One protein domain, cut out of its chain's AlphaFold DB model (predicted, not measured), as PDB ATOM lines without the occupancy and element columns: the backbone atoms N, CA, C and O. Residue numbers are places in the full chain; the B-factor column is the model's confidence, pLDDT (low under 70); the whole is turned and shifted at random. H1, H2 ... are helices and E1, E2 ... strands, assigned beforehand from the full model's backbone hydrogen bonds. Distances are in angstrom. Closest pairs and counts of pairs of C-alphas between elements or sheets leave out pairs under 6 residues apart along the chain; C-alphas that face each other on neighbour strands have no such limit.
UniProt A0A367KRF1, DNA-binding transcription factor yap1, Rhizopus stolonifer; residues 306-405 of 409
ATOM      1  N   GLU A 306      39.651  56.356  43.460       86.06
ATOM      2  CA  GLU A 306      40.594  57.428  43.141       86.06
ATOM      3  C   GLU A 306      40.079  58.801  43.598       86.06
ATOM      4  O   GLU A 306      40.818  59.557  44.229       86.06
ATOM      5  N   GLU A 307      38.793  59.088  43.374       88.06
ATOM      6  CA  GLU A 307      38.159  60.339  43.803       88.06
ATOM      7  C   GLU A 307      38.084  60.428  45.332       88.06
ATOM      8  O   GLU A 307      38.361  61.482  45.903       88.06
ATOM      9  N   PHE A 308      37.773  59.318  46.011       88.19
ATOM     10  CA  PHE A 308      37.778  59.251  47.473       88.19
ATOM     11  C   PHE A 308      39.170  59.533  48.045       88.19
ATOM     12  O   PHE A 308      39.309  60.407  48.900       88.19
ATOM     13  N   CYS A 309      40.199  58.841  47.548       88.38
ATOM     14  CA  CYS A 309      41.574  59.014  48.012       88.38
ATOM     15  C   CYS A 309      42.076  60.445  47.780       88.38
ATOM     16  O   CYS A 309      42.643  61.040  48.693       88.38
ATOM     17  N   GLN A 310      41.836  61.012  46.591       89.19
ATOM     18  CA  GLN A 310      42.262  62.372  46.253       89.19
ATOM     19  C   GLN A 310      41.523  63.431  47.078       89.19
ATOM     20  O   GLN A 310      42.109  64.419  47.519       89.19
ATOM     21  N   ARG A 311      40.220  63.239  47.299       89.31
ATOM     22  CA  ARG A 311      39.418  64.180  48.079       89.31
ATOM     23  C   ARG A 311      39.755  64.104  49.564       89.31
ATOM     24  O   ARG A 311      39.769  65.140  50.225       89.31
ATOM     25  N   LEU A 312      40.029  62.906  50.081       87.56
ATOM     26  CA  LEU A 312      40.449  62.714  51.465       87.56
ATOM     27  C   LEU A 312      41.835  63.318  51.696       87.56
ATOM     28  O   LEU A 312      42.006  64.050  52.664       87.56
ATOM     29  N   SER A 313      42.790  63.085  50.790       86.19
ATOM     30  CA  SER A 313      44.135  63.655  50.915       86.19
ATOM     31  C   SER A 313      44.110  65.177  50.884       86.19
ATOM     32  O   SER A 313      44.641  65.794  51.797       86.19
ATOM     33  N   ALA A 314      43.417  65.789  49.917       86.69
ATOM     34  CA  ALA A 314      43.293  67.243  49.859       86.69
ATOM     35  C   ALA A 314      42.681  67.800  51.152       86.69
ATOM     36  O   ALA A 314      43.234  68.694  51.777       86.69
ATOM     37  N   LYS A 315      41.560  67.235  51.612       86.00
ATOM     38  CA  LYS A 315      40.852  67.787  52.772       86.00
ATOM     39  C   LYS A 315      41.575  67.585  54.098       86.00
ATOM     40  O   LYS A 315      41.545  68.500  54.906       86.00
ATOM     41  N   VAL A 316      42.202  66.435  54.324       84.38
ATOM     42  CA  VAL A 316      42.897  66.147  55.590       84.38
ATOM     43  C   VAL A 316      44.250  66.863  55.642       84.38
ATOM     44  O   VAL A 316      44.603  67.416  56.680       84.38
ATOM     45  N   CYS A 317      44.989  66.912  54.529       80.12
ATOM     46  CA  CYS A 317      46.295  67.570  54.483       80.12
ATOM     47  C   CYS A 317      46.187  69.105  54.475       80.12
ATOM     48  O   CYS A 317      46.954  69.754  55.186       80.12
ATOM     49  N   ASP A 318      45.234  69.687  53.737       79.06
ATOM     50  CA  ASP A 318      45.026  71.144  53.733       79.06
ATOM     51  C   ASP A 318      44.527  71.623  55.108       79.06
ATOM     52  O   ASP A 318      45.043  72.596  55.652       79.06
ATOM     53  N   GLU A 319      43.584  70.897  55.724       75.81
ATOM     54  CA  GLU A 319      43.056  71.233  57.054       75.81
ATOM     55  C   GLU A 319      44.131  71.104  58.147       75.81
ATOM     56  O   GLU A 319      44.189  71.936  59.054       75.81
ATOM     57  N   ALA A 320      45.023  70.113  58.052       71.88
ATOM     58  CA  ALA A 320      46.166  70.001  58.955       71.88
ATOM     59  C   ALA A 320      47.116  71.201  58.817       71.88
ATOM     60  O   ALA A 320      47.532  71.771  59.827       71.88
ATOM     61  N   MET A 321      47.418  71.619  57.582       74.25
ATOM     62  CA  MET A 321      48.285  72.770  57.320       74.25
ATOM     63  C   MET A 321      47.677  74.077  57.848       74.25
ATOM     64  O   MET A 321      48.364  74.853  58.509       74.25
ATOM     65  N   ASP A 322      46.380  74.292  57.627       76.38
ATOM     66  CA  ASP A 322      45.671  75.468  58.134       76.38
ATOM     67  C   ASP A 322      45.647  75.508  59.669       76.38
ATOM     68  O   ASP A 322      45.800  76.577  60.261       76.38
ATOM     69  N   ARG A 323      45.499  74.358  60.343       74.81
ATOM     70  CA  ARG A 323      45.594  74.285  61.813       74.81
ATOM     71  C   ARG A 323      46.999  74.644  62.304       74.81
ATOM     72  O   ARG A 323      47.128  75.492  63.181       74.81
ATOM     73  N   LEU A 324      48.042  74.087  61.684       72.56
ATOM     74  CA  LEU A 324      49.446  74.385  62.005       72.56
ATOM     75  C   LEU A 324      49.796  75.873  61.856       72.56
ATOM     76  O   LEU A 324      50.573  76.405  62.645       72.56
ATOM     77  N   LEU A 325      49.232  76.551  60.853       76.19
ATOM     78  CA  LEU A 325      49.481  77.976  60.613       76.19
ATOM     79  C   LEU A 325      48.738  78.898  61.592       76.19
ATOM     80  O   LEU A 325      49.160  80.039  61.782       76.19
ATOM     81  N   ASN A 326      47.648  78.421  62.200       78.12
ATOM     82  CA  ASN A 326      46.780  79.221  63.067       78.12
ATOM     83  C   ASN A 326      46.945  78.921  64.569       78.12
ATOM     84  O   ASN A 326      46.503  79.727  65.391       78.12
ATOM     85  N   GLU A 327      47.570  77.804  64.953       74.31
ATOM     86  CA  GLU A 327      47.813  77.481  66.362       74.31
ATOM     87  C   GLU A 327      48.993  78.275  66.959       74.31
ATOM     88  O   GLU A 327      50.050  78.420  66.334       74.31
ATOM     89  N   PRO A 328      48.857  78.799  68.193       72.25
ATOM     90  CA  PRO A 328      49.942  79.508  68.853       72.25
ATOM     91  C   PRO A 328      51.095  78.545  69.170       72.25
ATOM     92  O   PRO A 328      50.954  77.612  69.959       72.25
ATOM     93  N   LEU A 329      52.271  78.824  68.597       71.44
ATOM     94  CA  LEU A 329      53.518  78.072  68.817       71.44
ATOM     95  C   LEU A 329      53.919  77.952  70.295       71.44
ATOM     96  O   LEU A 329      54.613  77.008  70.672       71.44
ATOM     97  N   PHE A 330      53.507  78.912  71.123       78.19
ATOM     98  CA  PHE A 330      53.803  78.956  72.547       78.19
ATOM     99  C   PHE A 330      52.508  79.064  73.345       78.19
ATOM    100  O   PHE A 330      51.665  79.911  73.051       78.19
ATOM    101  N   ASP A 331      52.385  78.250  74.389       76.06
ATOM    102  CA  ASP A 331      51.348  78.431  75.400       76.06
ATOM    103  C   ASP A 331      51.579  79.755  76.161       76.06
ATOM    104  O   ASP A 331      52.659  80.352  76.132       76.06
ATOM    105  N   THR A 332      50.567  80.199  76.897       79.94
ATOM    106  CA  THR A 332      50.553  81.349  77.812       79.94
ATOM    107  C   THR A 332      51.733  81.393  78.792       79.94
ATOM    108  O   THR A 332      52.078  82.463  79.296       79.94
ATOM    109  N   LEU A 333      52.391  80.255  79.036       78.31
ATOM    110  CA  LEU A 333      53.586  80.115  79.874       78.31
ATOM    111  C   LEU A 333      54.917  80.205  79.101       78.31
ATOM    112  O   LEU A 333      55.980  79.986  79.684       78.31
ATOM    113  N   GLY A 334      54.885  80.495  77.796       73.38
ATOM    114  CA  GLY A 334      56.069  80.588  76.934       73.38
ATOM    115  C   GLY A 334      56.722  79.238  76.612       73.38
ATOM    116  O   GLY A 334      57.869  79.204  76.168       73.38
ATOM    117  N   LYS A 335      56.022  78.124  76.851       81.31
ATOM    118  CA  LYS A 335      56.471  76.778  76.467       81.31
ATOM    119  C   LYS A 335      55.956  76.434  75.079       81.31
ATOM    120  O   LYS A 335      54.822  76.770  74.758       81.31
ATOM    121  N   LEU A 336      56.787  75.763  74.285       72.31
ATOM    122  CA  LEU A 336      56.389  75.286  72.965       72.31
ATOM    123  C   LEU A 336      55.230  74.295  73.117       72.31
ATOM    124  O   LEU A 336      55.319  73.383  73.944       72.31
ATOM    125  N   ASN A 337      54.163  74.485  72.346       67.69
ATOM    126  CA  ASN A 337      53.047  73.553  72.347       67.69
ATOM    127  C   ASN A 337      53.478  72.260  71.629       67.69
ATOM    128  O   ASN A 337      53.599  72.226  70.406       67.69
ATOM    129  N   LEU A 338      53.803  71.227  72.410       65.31
ATOM    130  CA  LEU A 338      54.232  69.904  71.936       65.31
ATOM    131  C   LEU A 338      53.117  68.852  72.036       65.31
ATOM    132  O   LEU A 338      53.379  67.681  71.767       65.31
ATOM    133  N   GLU A 339      51.889  69.255  72.385       57.22
ATOM    134  CA  GLU A 339      50.719  68.365  72.491       57.22
ATOM    135  C   GLU A 339      50.535  67.405  71.295       57.22
ATOM    136  O   GLU A 339      50.143  66.263  71.531       57.22
ATOM    137  N   PRO A 340      50.890  67.744  70.034       54.19
ATOM    138  CA  PRO A 340      50.727  66.790  68.935       54.19
ATOM    139  C   PRO A 340      51.760  65.649  68.900       54.19
ATOM    140  O   PRO A 340      51.573  64.700  68.142       54.19
ATOM    141  N   PHE A 341      52.874  65.731  69.640       50.94
ATOM    142  CA  PHE A 341      54.057  64.896  69.364       50.94
ATOM    143  C   PHE A 341      54.284  63.727  70.334       50.94
ATOM    144  O   PHE A 341      54.984  62.781  69.978       50.94
ATOM    145  N   GLU A 342      53.709  63.745  71.540       49.38
ATOM    146  CA  GLU A 342      54.067  62.766  72.587       49.38
ATOM    147  C   GLU A 342      53.166  61.516  72.677       49.38
ATOM    148  O   GLU A 342      53.331  60.720  73.601       49.38
ATOM    149  N   LEU A 343      52.261  61.265  71.721       48.66
ATOM    150  CA  LEU A 343      51.311  60.142  71.842       48.66
ATOM    151  C   LEU A 343      51.092  59.259  70.606       48.66
ATOM    152  O   LEU A 343      50.188  58.428  70.617       48.66
ATOM    153  N   PHE A 344      51.955  59.317  69.589       49.56
ATOM    154  CA  PHE A 344      51.918  58.320  68.511       49.56
ATOM    155  C   PHE A 344      52.644  57.035  68.918       49.56
ATOM    156  O   PHE A 344      53.819  56.815  68.620       49.56
ATOM    157  N   GLN A 345      51.924  56.155  69.615       55.22
ATOM    158  CA  GLN A 345      52.276  54.736  69.626       55.22
ATOM    159  C   GLN A 345      51.963  54.130  68.249       55.22
ATOM    160  O   GLN A 345      51.014  54.575  67.604       55.22
ATOM    161  N   PRO A 346      52.706  53.108  67.784       48.50
ATOM    162  CA  PRO A 346      52.424  52.442  66.518       48.50
ATOM    163  C   PRO A 346      51.140  51.611  66.645       48.50
ATOM    164  O   PRO A 346      51.180  50.402  66.875       48.50
ATOM    165  N   GLN A 347      49.990  52.268  66.540       59.94
ATOM    166  CA  GLN A 347      48.719  51.602  66.314       59.94
ATOM    167  C   GLN A 347      48.614  51.247  64.835       59.94
ATOM    168  O   GLN A 347      49.181  51.910  63.961       59.94
ATOM    169  N   LYS A 348      47.909  50.155  64.548       73.25
ATOM    170  CA  LYS A 348      47.640  49.746  63.175       73.25
ATOM    171  C   LYS A 348      46.733  50.798  62.528       73.25
ATOM    172  O   LYS A 348      45.599  50.994  62.962       73.25
ATOM    173  N   THR A 349      47.281  51.491  61.540       80.50
ATOM    174  CA  THR A 349      46.615  52.543  60.776       80.50
ATOM    175  C   THR A 349      46.465  52.084  59.335       80.50
ATOM    176  O   THR A 349      47.409  51.551  58.751       80.50
ATOM    177  N   ASP A 350      45.273  52.273  58.781       81.62
ATOM    178  CA  ASP A 350      44.971  51.918  57.398       81.62
ATOM    179  C   ASP A 350      45.144  53.159  56.507       81.62
ATOM    180  O   ASP A 350      44.812  54.287  56.896       81.62
ATOM    181  N   LYS A 351      45.665  52.964  55.291       87.88
ATOM    182  CA  LYS A 351      45.810  54.046  54.299       87.88
ATOM    183  C   LYS A 351      44.481  54.323  53.594       87.88
ATOM    184  O   LYS A 351      43.644  53.437  53.461       87.88
ATOM    185  N   ALA A 352      44.324  55.513  53.009       85.75
ATOM    186  CA  ALA A 352      43.157  55.882  52.184       85.75
ATOM    187  C   ALA A 352      42.593  54.779  51.250       85.75
ATOM    188  O   ALA A 352      41.379  54.555  51.275       85.75
ATOM    189  N   PRO A 353      43.405  54.061  50.439       86.38
ATOM    190  CA  PRO A 353      42.887  52.985  49.595       86.38
ATOM    191  C   PRO A 353      42.370  51.780  50.392       86.38
ATOM    192  O   PRO A 353      41.389  51.174  49.971       86.38
ATOM    193  N   GLU A 354      42.998  51.446  51.519       88.19
ATOM    194  CA  GLU A 354      42.605  50.332  52.391       88.19
ATOM    195  C   GLU A 354      41.294  50.664  53.109       88.19
ATOM    196  O   GLU A 354      40.338  49.887  53.040       88.19
ATOM    197  N   ILE A 355      41.186  51.886  53.643       87.25
ATOM    198  CA  ILE A 355      39.950  52.436  54.216       87.25
ATOM    199  C   ILE A 355      38.798  52.312  53.209       87.25
ATOM    200  O   ILE A 355      37.721  51.814  53.541       87.25
ATOM    201  N   TRP A 356      39.023  52.717  51.954       88.50
ATOM    202  CA  TRP A 356      38.009  52.606  50.905       88.50
ATOM    203  C   TRP A 356      37.578  51.160  50.647       88.50
ATOM    204  O   TRP A 356      36.380  50.896  50.517       88.50
ATOM    205  N   THR A 357      38.526  50.219  50.576       87.50
ATOM    206  CA  THR A 357      38.200  48.803  50.354       87.50
ATOM    207  C   THR A 357      37.337  48.239  51.477       87.50
ATOM    208  O   THR A 357      36.289  47.658  51.197       87.50
ATOM    209  N   THR A 358      37.694  48.506  52.735       85.88
ATOM    210  CA  THR A 358      36.942  48.027  53.901       85.88
ATOM    211  C   THR A 358      35.543  48.637  53.973       85.88
ATOM    212  O   THR A 358      34.574  47.941  54.273       85.88
ATOM    213  N   LEU A 359      35.403  49.927  53.651       87.44
ATOM    214  CA  LEU A 359      34.097  50.584  53.607       87.44
ATOM    215  C   LEU A 359      33.211  50.001  52.501       87.44
ATOM    216  O   LEU A 359      32.039  49.723  52.744       87.44
ATOM    217  N   LYS A 360      33.766  49.779  51.303       86.75
ATOM    218  CA  LYS A 360      33.016  49.284  50.141       86.75
ATOM    219  C   LYS A 360      32.522  47.845  50.306       86.75
ATOM    220  O   LYS A 360      31.474  47.507  49.763       86.75
ATOM    221  N   GLU A 361      33.242  47.012  51.054       86.50
ATOM    222  CA  GLU A 361      32.828  45.638  51.372       86.50
ATOM    223  C   GLU A 361      31.641  45.572  52.349       86.50
ATOM    224  O   GLU A 361      30.988  44.533  52.469       86.50
ATOM    225  N   HIS A 362      31.314  46.675  53.030       83.19
ATOM    226  CA  HIS A 362      30.248  46.684  54.019       83.19
ATOM    227  C   HIS A 362      28.847  46.699  53.367       83.19
ATOM    228  O   HIS A 362      28.541  47.576  52.554       83.19
ATOM    229  N   PRO A 363      27.911  45.816  53.775       80.81
ATOM    230  CA  PRO A 363      26.599  45.655  53.126       80.81
ATOM    231  C   PRO A 363      25.674  46.879  53.236       80.81
ATOM    232  O   PRO A 363      24.680  46.984  52.515       80.81
ATOM    233  N   GLN A 364      25.970  47.797  54.160       79.06
ATOM    234  CA  GLN A 364      25.236  49.056  54.335       79.06
ATOM    235  C   GLN A 364      25.887  50.243  53.615       79.06
ATOM    236  O   GLN A 364      25.297  51.322  53.601       79.06
ATOM    237  N   PHE A 365      27.059  50.073  52.998       81.50
ATOM    238  CA  PHE A 365      27.765  51.167  52.328       81.50
ATOM    239  C   PHE A 365      27.016  51.670  51.092       81.50
ATOM    240  O   PHE A 365      26.866  52.874  50.916       81.50
ATOM    241  N   GLU A 366      26.449  50.764  50.289       78.12
ATOM    242  CA  GLU A 366      25.618  51.133  49.129       78.12
ATOM    243  C   GLU A 366      24.274  51.765  49.524       78.12
ATOM    244  O   GLU A 366      23.676  52.506  48.746       78.12
ATOM    245  N   LYS A 367      23.791  51.474  50.738       76.38
ATOM    246  CA  LYS A 367      22.523  51.999  51.276       76.38
ATOM    247  C   LYS A 367      22.702  53.322  52.021       76.38
ATOM    248  O   LYS A 367      21.738  54.065  52.192       76.38
ATOM    249  N   SER A 368      23.920  53.607  52.469       72.38
ATOM    250  CA  SER A 368      24.277  54.813  53.210       72.38
ATOM    251  C   SER A 368      24.714  55.929  52.265       72.38
ATOM    252  O   SER A 368      25.194  55.701  51.158       72.38
ATOM    253  N   SER A 369      24.574  57.181  52.704       82.44
ATOM    254  CA  SER A 369      25.108  58.311  51.942       82.44
ATOM    255  C   SER A 369      26.635  58.306  52.021       82.44
ATOM    256  O   SER A 369      27.198  58.571  53.083       82.44
ATOM    257  N   GLN A 370      27.304  58.041  50.896       83.88
ATOM    258  CA  GLN A 370      28.770  58.021  50.813       83.88
ATOM    259  C   GLN A 370      29.411  59.338  51.283       83.88
ATOM    260  O   GLN A 370      30.482  59.318  51.873       83.88
ATOM    261  N   GLU A 371      28.735  60.475  51.097       86.25
ATOM    262  CA  GLU A 371      29.194  61.782  51.586       86.25
ATOM    263  C   GLU A 371      29.227  61.847  53.124       86.25
ATOM    264  O   GLU A 371      30.128  62.454  53.697       86.25
ATOM    265  N   LYS A 372      28.278  61.201  53.815       85.19
ATOM    266  CA  LYS A 372      28.272  61.148  55.286       85.19
ATOM    267  C   LYS A 372      29.399  60.267  55.818       85.19
ATOM    268  O   LYS A 372      30.083  60.660  56.756       85.19
ATOM    269  N   VAL A 373      29.607  59.113  55.184       86.56
ATOM    270  CA  VAL A 373      30.720  58.211  55.514       86.56
ATOM    271  C   VAL A 373      32.054  58.913  55.263       86.56
ATOM    272  O   VAL A 373      32.921  58.899  56.128       86.56
ATOM    273  N   PHE A 374      32.189  59.615  54.132       88.75
ATOM    274  CA  PHE A 374      33.368  60.421  53.822       88.75
ATOM    275  C   PHE A 374      33.645  61.479  54.895       88.75
ATOM    276  O   PHE A 374      34.783  61.609  55.326       88.75
ATOM    277  N   ARG A 375      32.625  62.216  55.355       88.31
ATOM    278  CA  ARG A 375      32.798  63.213  56.427       88.31
ATOM    279  C   ARG A 375      33.302  62.586  57.722       88.31
ATOM    280  O   ARG A 375      34.260  63.090  58.285       88.31
ATOM    281  N   ALA A 376      32.711  61.468  58.136       86.50
ATOM    282  CA  ALA A 376      33.128  60.769  59.348       86.50
ATOM    283  C   ALA A 376      34.577  60.270  59.267       86.50
ATOM    284  O   ALA A 376      35.326  60.407  60.228       86.50
ATOM    285  N   VAL A 377      34.983  59.752  58.104       89.31
ATOM    286  CA  VAL A 377      36.379  59.377  57.842       89.31
ATOM    287  C   VAL A 377      37.281  60.609  57.867       89.31
ATOM    288  O   VAL A 377      38.329  60.573  58.494       89.31
ATOM    289  N   LYS A 378      36.882  61.708  57.218       89.44
ATOM    290  CA  LYS A 378      37.664  62.950  57.150       89.44
ATOM    291  C   LYS A 378      37.912  63.553  58.535       89.44
ATOM    292  O   LYS A 378      39.004  64.042  58.779       89.44
ATOM    293  N   ASP A 379      36.913  63.534  59.414       86.38
ATOM    294  CA  ASP A 379      37.010  64.156  60.740       86.38
ATOM    295  C   ASP A 379      37.901  63.363  61.714       86.38
ATOM    296  O   ASP A 379      38.423  63.946  62.664       86.38
ATOM    297  N   LEU A 380      38.084  62.059  61.477       86.75
ATOM    298  CA  LEU A 380      38.922  61.170  62.294       86.75
ATOM    299  C   LEU A 380      40.283  60.865  61.646       86.75
ATOM    300  O   LEU A 380      41.199  60.401  62.316       86.75
ATOM    301  N   ALA A 381      40.435  61.123  60.346       87.94
ATOM    302  CA  ALA A 381      41.679  60.886  59.630       87.94
ATOM    303  C   ALA A 381      42.772  61.884  60.033       87.94
ATOM    304  O   ALA A 381      42.540  63.080  60.220       87.94
ATOM    305  N   ILE A 382      44.000  61.380  60.087       85.50
ATOM    306  CA  ILE A 382      45.199  62.105  60.493       85.50
ATOM    307  C   ILE A 382      46.113  62.252  59.276       85.50
ATOM    308  O   ILE A 382      46.284  61.314  58.499       85.50
ATOM    309  N   SER A 383      46.714  63.428  59.091       83.06
ATOM    310  CA  SER A 383      47.682  63.655  58.013       83.06
ATOM    311  C   SER A 383      49.050  63.061  58.371       83.06
ATOM    312  O   SER A 383      49.632  63.448  59.381       83.06
ATOM    313  N   SER A 384      49.592  62.192  57.512       81.81
ATOM    314  CA  SER A 384      50.986  61.720  57.550       81.81
ATOM    315  C   SER A 384      51.745  62.150  56.291       81.81
ATOM    316  O   SER A 384      51.157  62.598  55.306       81.81
ATOM    317  N   ASP A 385      53.062  61.971  56.306       75.94
ATOM    318  CA  ASP A 385      53.957  62.079  55.145       75.94
ATOM    319  C   ASP A 385      53.554  61.176  53.962       75.94
ATOM    320  O   ASP A 385      53.690  61.571  52.805       75.94
ATOM    321  N   GLU A 386      53.009  59.990  54.240       78.00
ATOM    322  CA  GLU A 386      52.511  59.049  53.229       78.00
ATOM    323  C   GLU A 386      51.031  59.265  52.841       78.00
ATOM    324  O   GLU A 386      50.471  58.479  52.070       78.00
ATOM    325  N   GLY A 387      50.394  60.333  53.341       80.81
ATOM    326  CA  GLY A 387      48.987  60.668  53.104       80.81
ATOM    327  C   GLY A 387      48.092  60.487  54.339       80.81
ATOM    328  O   GLY A 387      48.595  60.286  55.444       80.81
ATOM    329  N   PRO A 388      46.758  60.595  54.187       86.44
ATOM    330  CA  PRO A 388      45.833  60.463  55.306       86.44
ATOM    331  C   PRO A 388      45.761  59.013  55.805       86.44
ATOM    332  O   PRO A 388      45.568  58.077  55.018       86.44
ATOM    333  N   LEU A 389      45.885  58.861  57.120       88.19
ATOM    334  CA  LEU A 389      45.818  57.609  57.865       88.19
ATOM    335  C   LEU A 389      44.607  57.629  58.800       88.19
ATOM    336  O   LEU A 389      44.232  58.683  59.311       88.19
ATOM    337  N   LEU A 390      44.012  56.466  59.045       88.75
ATOM    338  CA  LEU A 390      42.931  56.307  60.017       88.75
ATOM    339  C   LEU A 390      43.238  55.120  60.928       88.75
ATOM    340  O   LEU A 390      43.688  54.076  60.454       88.75
ATOM    341  N   GLU A 391      43.000  55.268  62.229       89.00
ATOM    342  CA  GLU A 391      43.186  54.173  63.177       89.00
ATOM    343  C   GLU A 391      42.137  53.069  62.979       89.00
ATOM    344  O   GLU A 391      40.960  53.329  62.715       89.00
ATOM    345  N   GLU A 392      42.543  51.808  63.167       85.19
ATOM    346  CA  GLU A 392      41.643  50.654  63.026       85.19
ATOM    347  C   GLU A 392      40.429  50.739  63.981       85.19
ATOM    348  O   GLU A 392      39.341  50.253  63.661       85.19
ATOM    349  N   GLY A 393      40.596  51.355  65.158       85.81
ATOM    350  CA  GLY A 393      39.511  51.586  66.119       85.81
ATOM    351  C   GLY A 393      38.439  52.536  65.580       85.81
ATOM    352  O   GLY A 393      37.250  52.215  65.632       85.81
ATOM    353  N   ASP A 394      38.866  53.646  64.986       89.19
ATOM    354  CA  ASP A 394      37.982  54.652  64.399       89.19
ATOM    355  C   ASP A 394      37.270  54.122  63.157       89.19
ATOM    356  O   ASP A 394      36.068  54.338  62.981       89.19
ATOM    357  N   LEU A 395      37.971  53.344  62.325       88.88
ATOM    358  CA  LEU A 395      37.355  52.677  61.181       88.88
ATOM    359  C   LEU A 395      36.251  51.709  61.631       88.88
ATOM    360  O   LEU A 395      35.158  51.703  61.059       88.88
ATOM    361  N   LYS A 396      36.491  50.926  62.692       87.56
ATOM    362  CA  LYS A 396      35.478  50.031  63.278       87.56
ATOM    363  C   LYS A 396      34.291  50.789  63.862       87.56
ATOM    364  O   LYS A 396      33.159  50.321  63.724       87.56
ATOM    365  N   ASP A 397      34.521  51.940  64.488       88.44
ATOM    366  CA  ASP A 397      33.441  52.781  65.004       88.44
ATOM    367  C   ASP A 397      32.602  53.369  63.857       88.44
ATOM    368  O   ASP A 397      31.376  53.270  63.871       88.44
ATOM    369  N   ILE A 398      33.233  53.862  62.785       88.12
ATOM    370  CA  ILE A 398      32.537  54.330  61.573       88.12
ATOM    371  C   ILE A 398      31.670  53.216  60.964       88.12
ATOM    372  O   ILE A 398      30.505  53.456  60.630       88.12
ATOM    373  N   LEU A 399      32.204  51.995  60.845       86.06
ATOM    374  CA  LEU A 399      31.460  50.831  60.348       86.06
ATOM    375  C   LEU A 399      30.279  50.476  61.268       86.06
ATOM    376  O   LEU A 399      29.167  50.250  60.791       86.06
ATOM    377  N   SER A 400      30.486  50.512  62.586       87.00
ATOM    378  CA  SER A 400      29.440  50.240  63.585       87.00
ATOM    379  C   SER A 400      28.331  51.300  63.556       87.00
ATOM    380  O   SER A 400      27.142  50.974  63.589       87.00
ATOM    381  N   ARG A 401      28.690  52.582  63.416       85.19
ATOM    382  CA  ARG A 401      27.738  53.694  63.239       85.19
ATOM    383  C   ARG A 401      26.953  53.571  61.937       85.19
ATOM    384  O   ARG A 401      25.777  53.943  61.898       85.19
ATOM    385  N   MET A 402      27.580  53.035  60.886       84.19
ATOM    386  CA  MET A 402      26.925  52.754  59.607       84.19
ATOM    387  C   MET A 402      25.885  51.638  59.749       84.19
ATOM    388  O   MET A 402      24.799  51.748  59.184       84.19
ATOM    389  N   GLU A 403      26.181  50.598  60.529       83.25
ATOM    390  CA  GLU A 403      25.247  49.505  60.817       83.25
ATOM    391  C   GLU A 403      24.048  49.963  61.663       83.25
ATOM    392  O   GLU A 403      22.907  49.593  61.384       83.25
ATOM    393  N   GLN A 404      24.289  50.826  62.651       80.00
ATOM    394  CA  GLN A 404      23.254  51.345  63.552       80.00
ATOM    395  C   GLN A 404      22.392  52.457  62.931       80.00
ATOM    396  O   GLN A 404      21.425  52.899  63.547       80.00
ATOM    397  N   GLY A 405      22.741  52.948  61.734       72.38
ATOM    398  CA  GLY A 405      22.087  54.116  61.141       72.38
ATOM    399  C   GLY A 405      22.287  55.388  61.976       72.38
ATOM    400  O   GLY A 405      21.448  56.280  61.962       72.38
TER     401      GLY A 405
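What this domain is: This is residues 306 to 405 of the 409 residues of the protein "DNA-binding transcription factor yap1" of Rhizopus stolonifer (UniProt A0A367KRF1). A small sheet of three short strands has the long helix H1 crossing one face, while the shorter helices H2, H3 and H4 gather toward one end of the body. From the other end of H1 a long loop, residues 327 to 348, reaches away and folds back to the sheet; its residues 339 to 345 stand free. The 100 printed residues hold four named helices and three named strands, in the order H1 E1 H2 H3 E2 E3 H4; the sheet, E1 E3 E2, is antiparallel and the class is mostly helix. The whole is only just loose, close to compact, with a radius of gyration of the C-alphas of 15.6 A, and its outline is a rod of 51 by 25 by 24 A.

Where its parts are: Find C-alpha 306 at (40.594, 57.428, 43.141), where H1, residues 306 to 326, begins; it runs 30.2 A and ends with C-alpha 326 at (46.780, 79.221, 63.067). After the loop come E1, residues 349 to 351, 6.7 A, and H2, residues 352 to 360, 12.3 A. Next look for H3, residues 370 to 380, 15.6 A, then E2, residues 382 to 384, 6.5 A, and E3, residues 387 to 391, 13.3 A. H4, residues 392 to 403, runs 16.6 A to C-alpha 403 at (25.247, 49.505, 60.817).

How they stand to each other: Start at inner strand E3, whose pairing is staggered: residues 387 to 389 pair with E2, residues 389 to 391 with E1. In the hairpin E2 and E3, N 382 and O 389 are 2.8 A apart; between E1 and E3, N 350 and O 390 are 2.9 A apart, both within hydrogen-bond range. H1 is on the sheet at a height of 7.8 A and runs across the strands, at 81 degrees to E2 on the local plane. H2, on the same face, stands up from the sheet at 51 degrees. E1, H2, H3 and E2 form a split strand-helix-strand unit, two strands of one sheet that are not neighbours, with the helices H2 and H3 between them along the chain and E3 between them in the sheet; its crossover is right-handed. H1 touches H2 with residues 308 to 313 alone, the closest C-alphas being Cys 309 and Ala 352, 5.5 A. H3 touches H4 at a shallow tilt of 32 degrees, opposite ways, the closest C-alphas being Ala 376 and Ile 398, 6.8 A. H4 only grazes the sheet, with residues 392 to 395. In the four helices every O i to N i+4 pair is within hydrogen-bond range.

The domain as a whole: The C-alphas farthest apart, those of Gly 334 and Pro 363, are 51.5 A apart. The printed part has no cut, and the link from H1 to E1 is long, 22 residues. Look at residues 337 to 347 for pLDDT under 70; the mean of the printed part is 79.8.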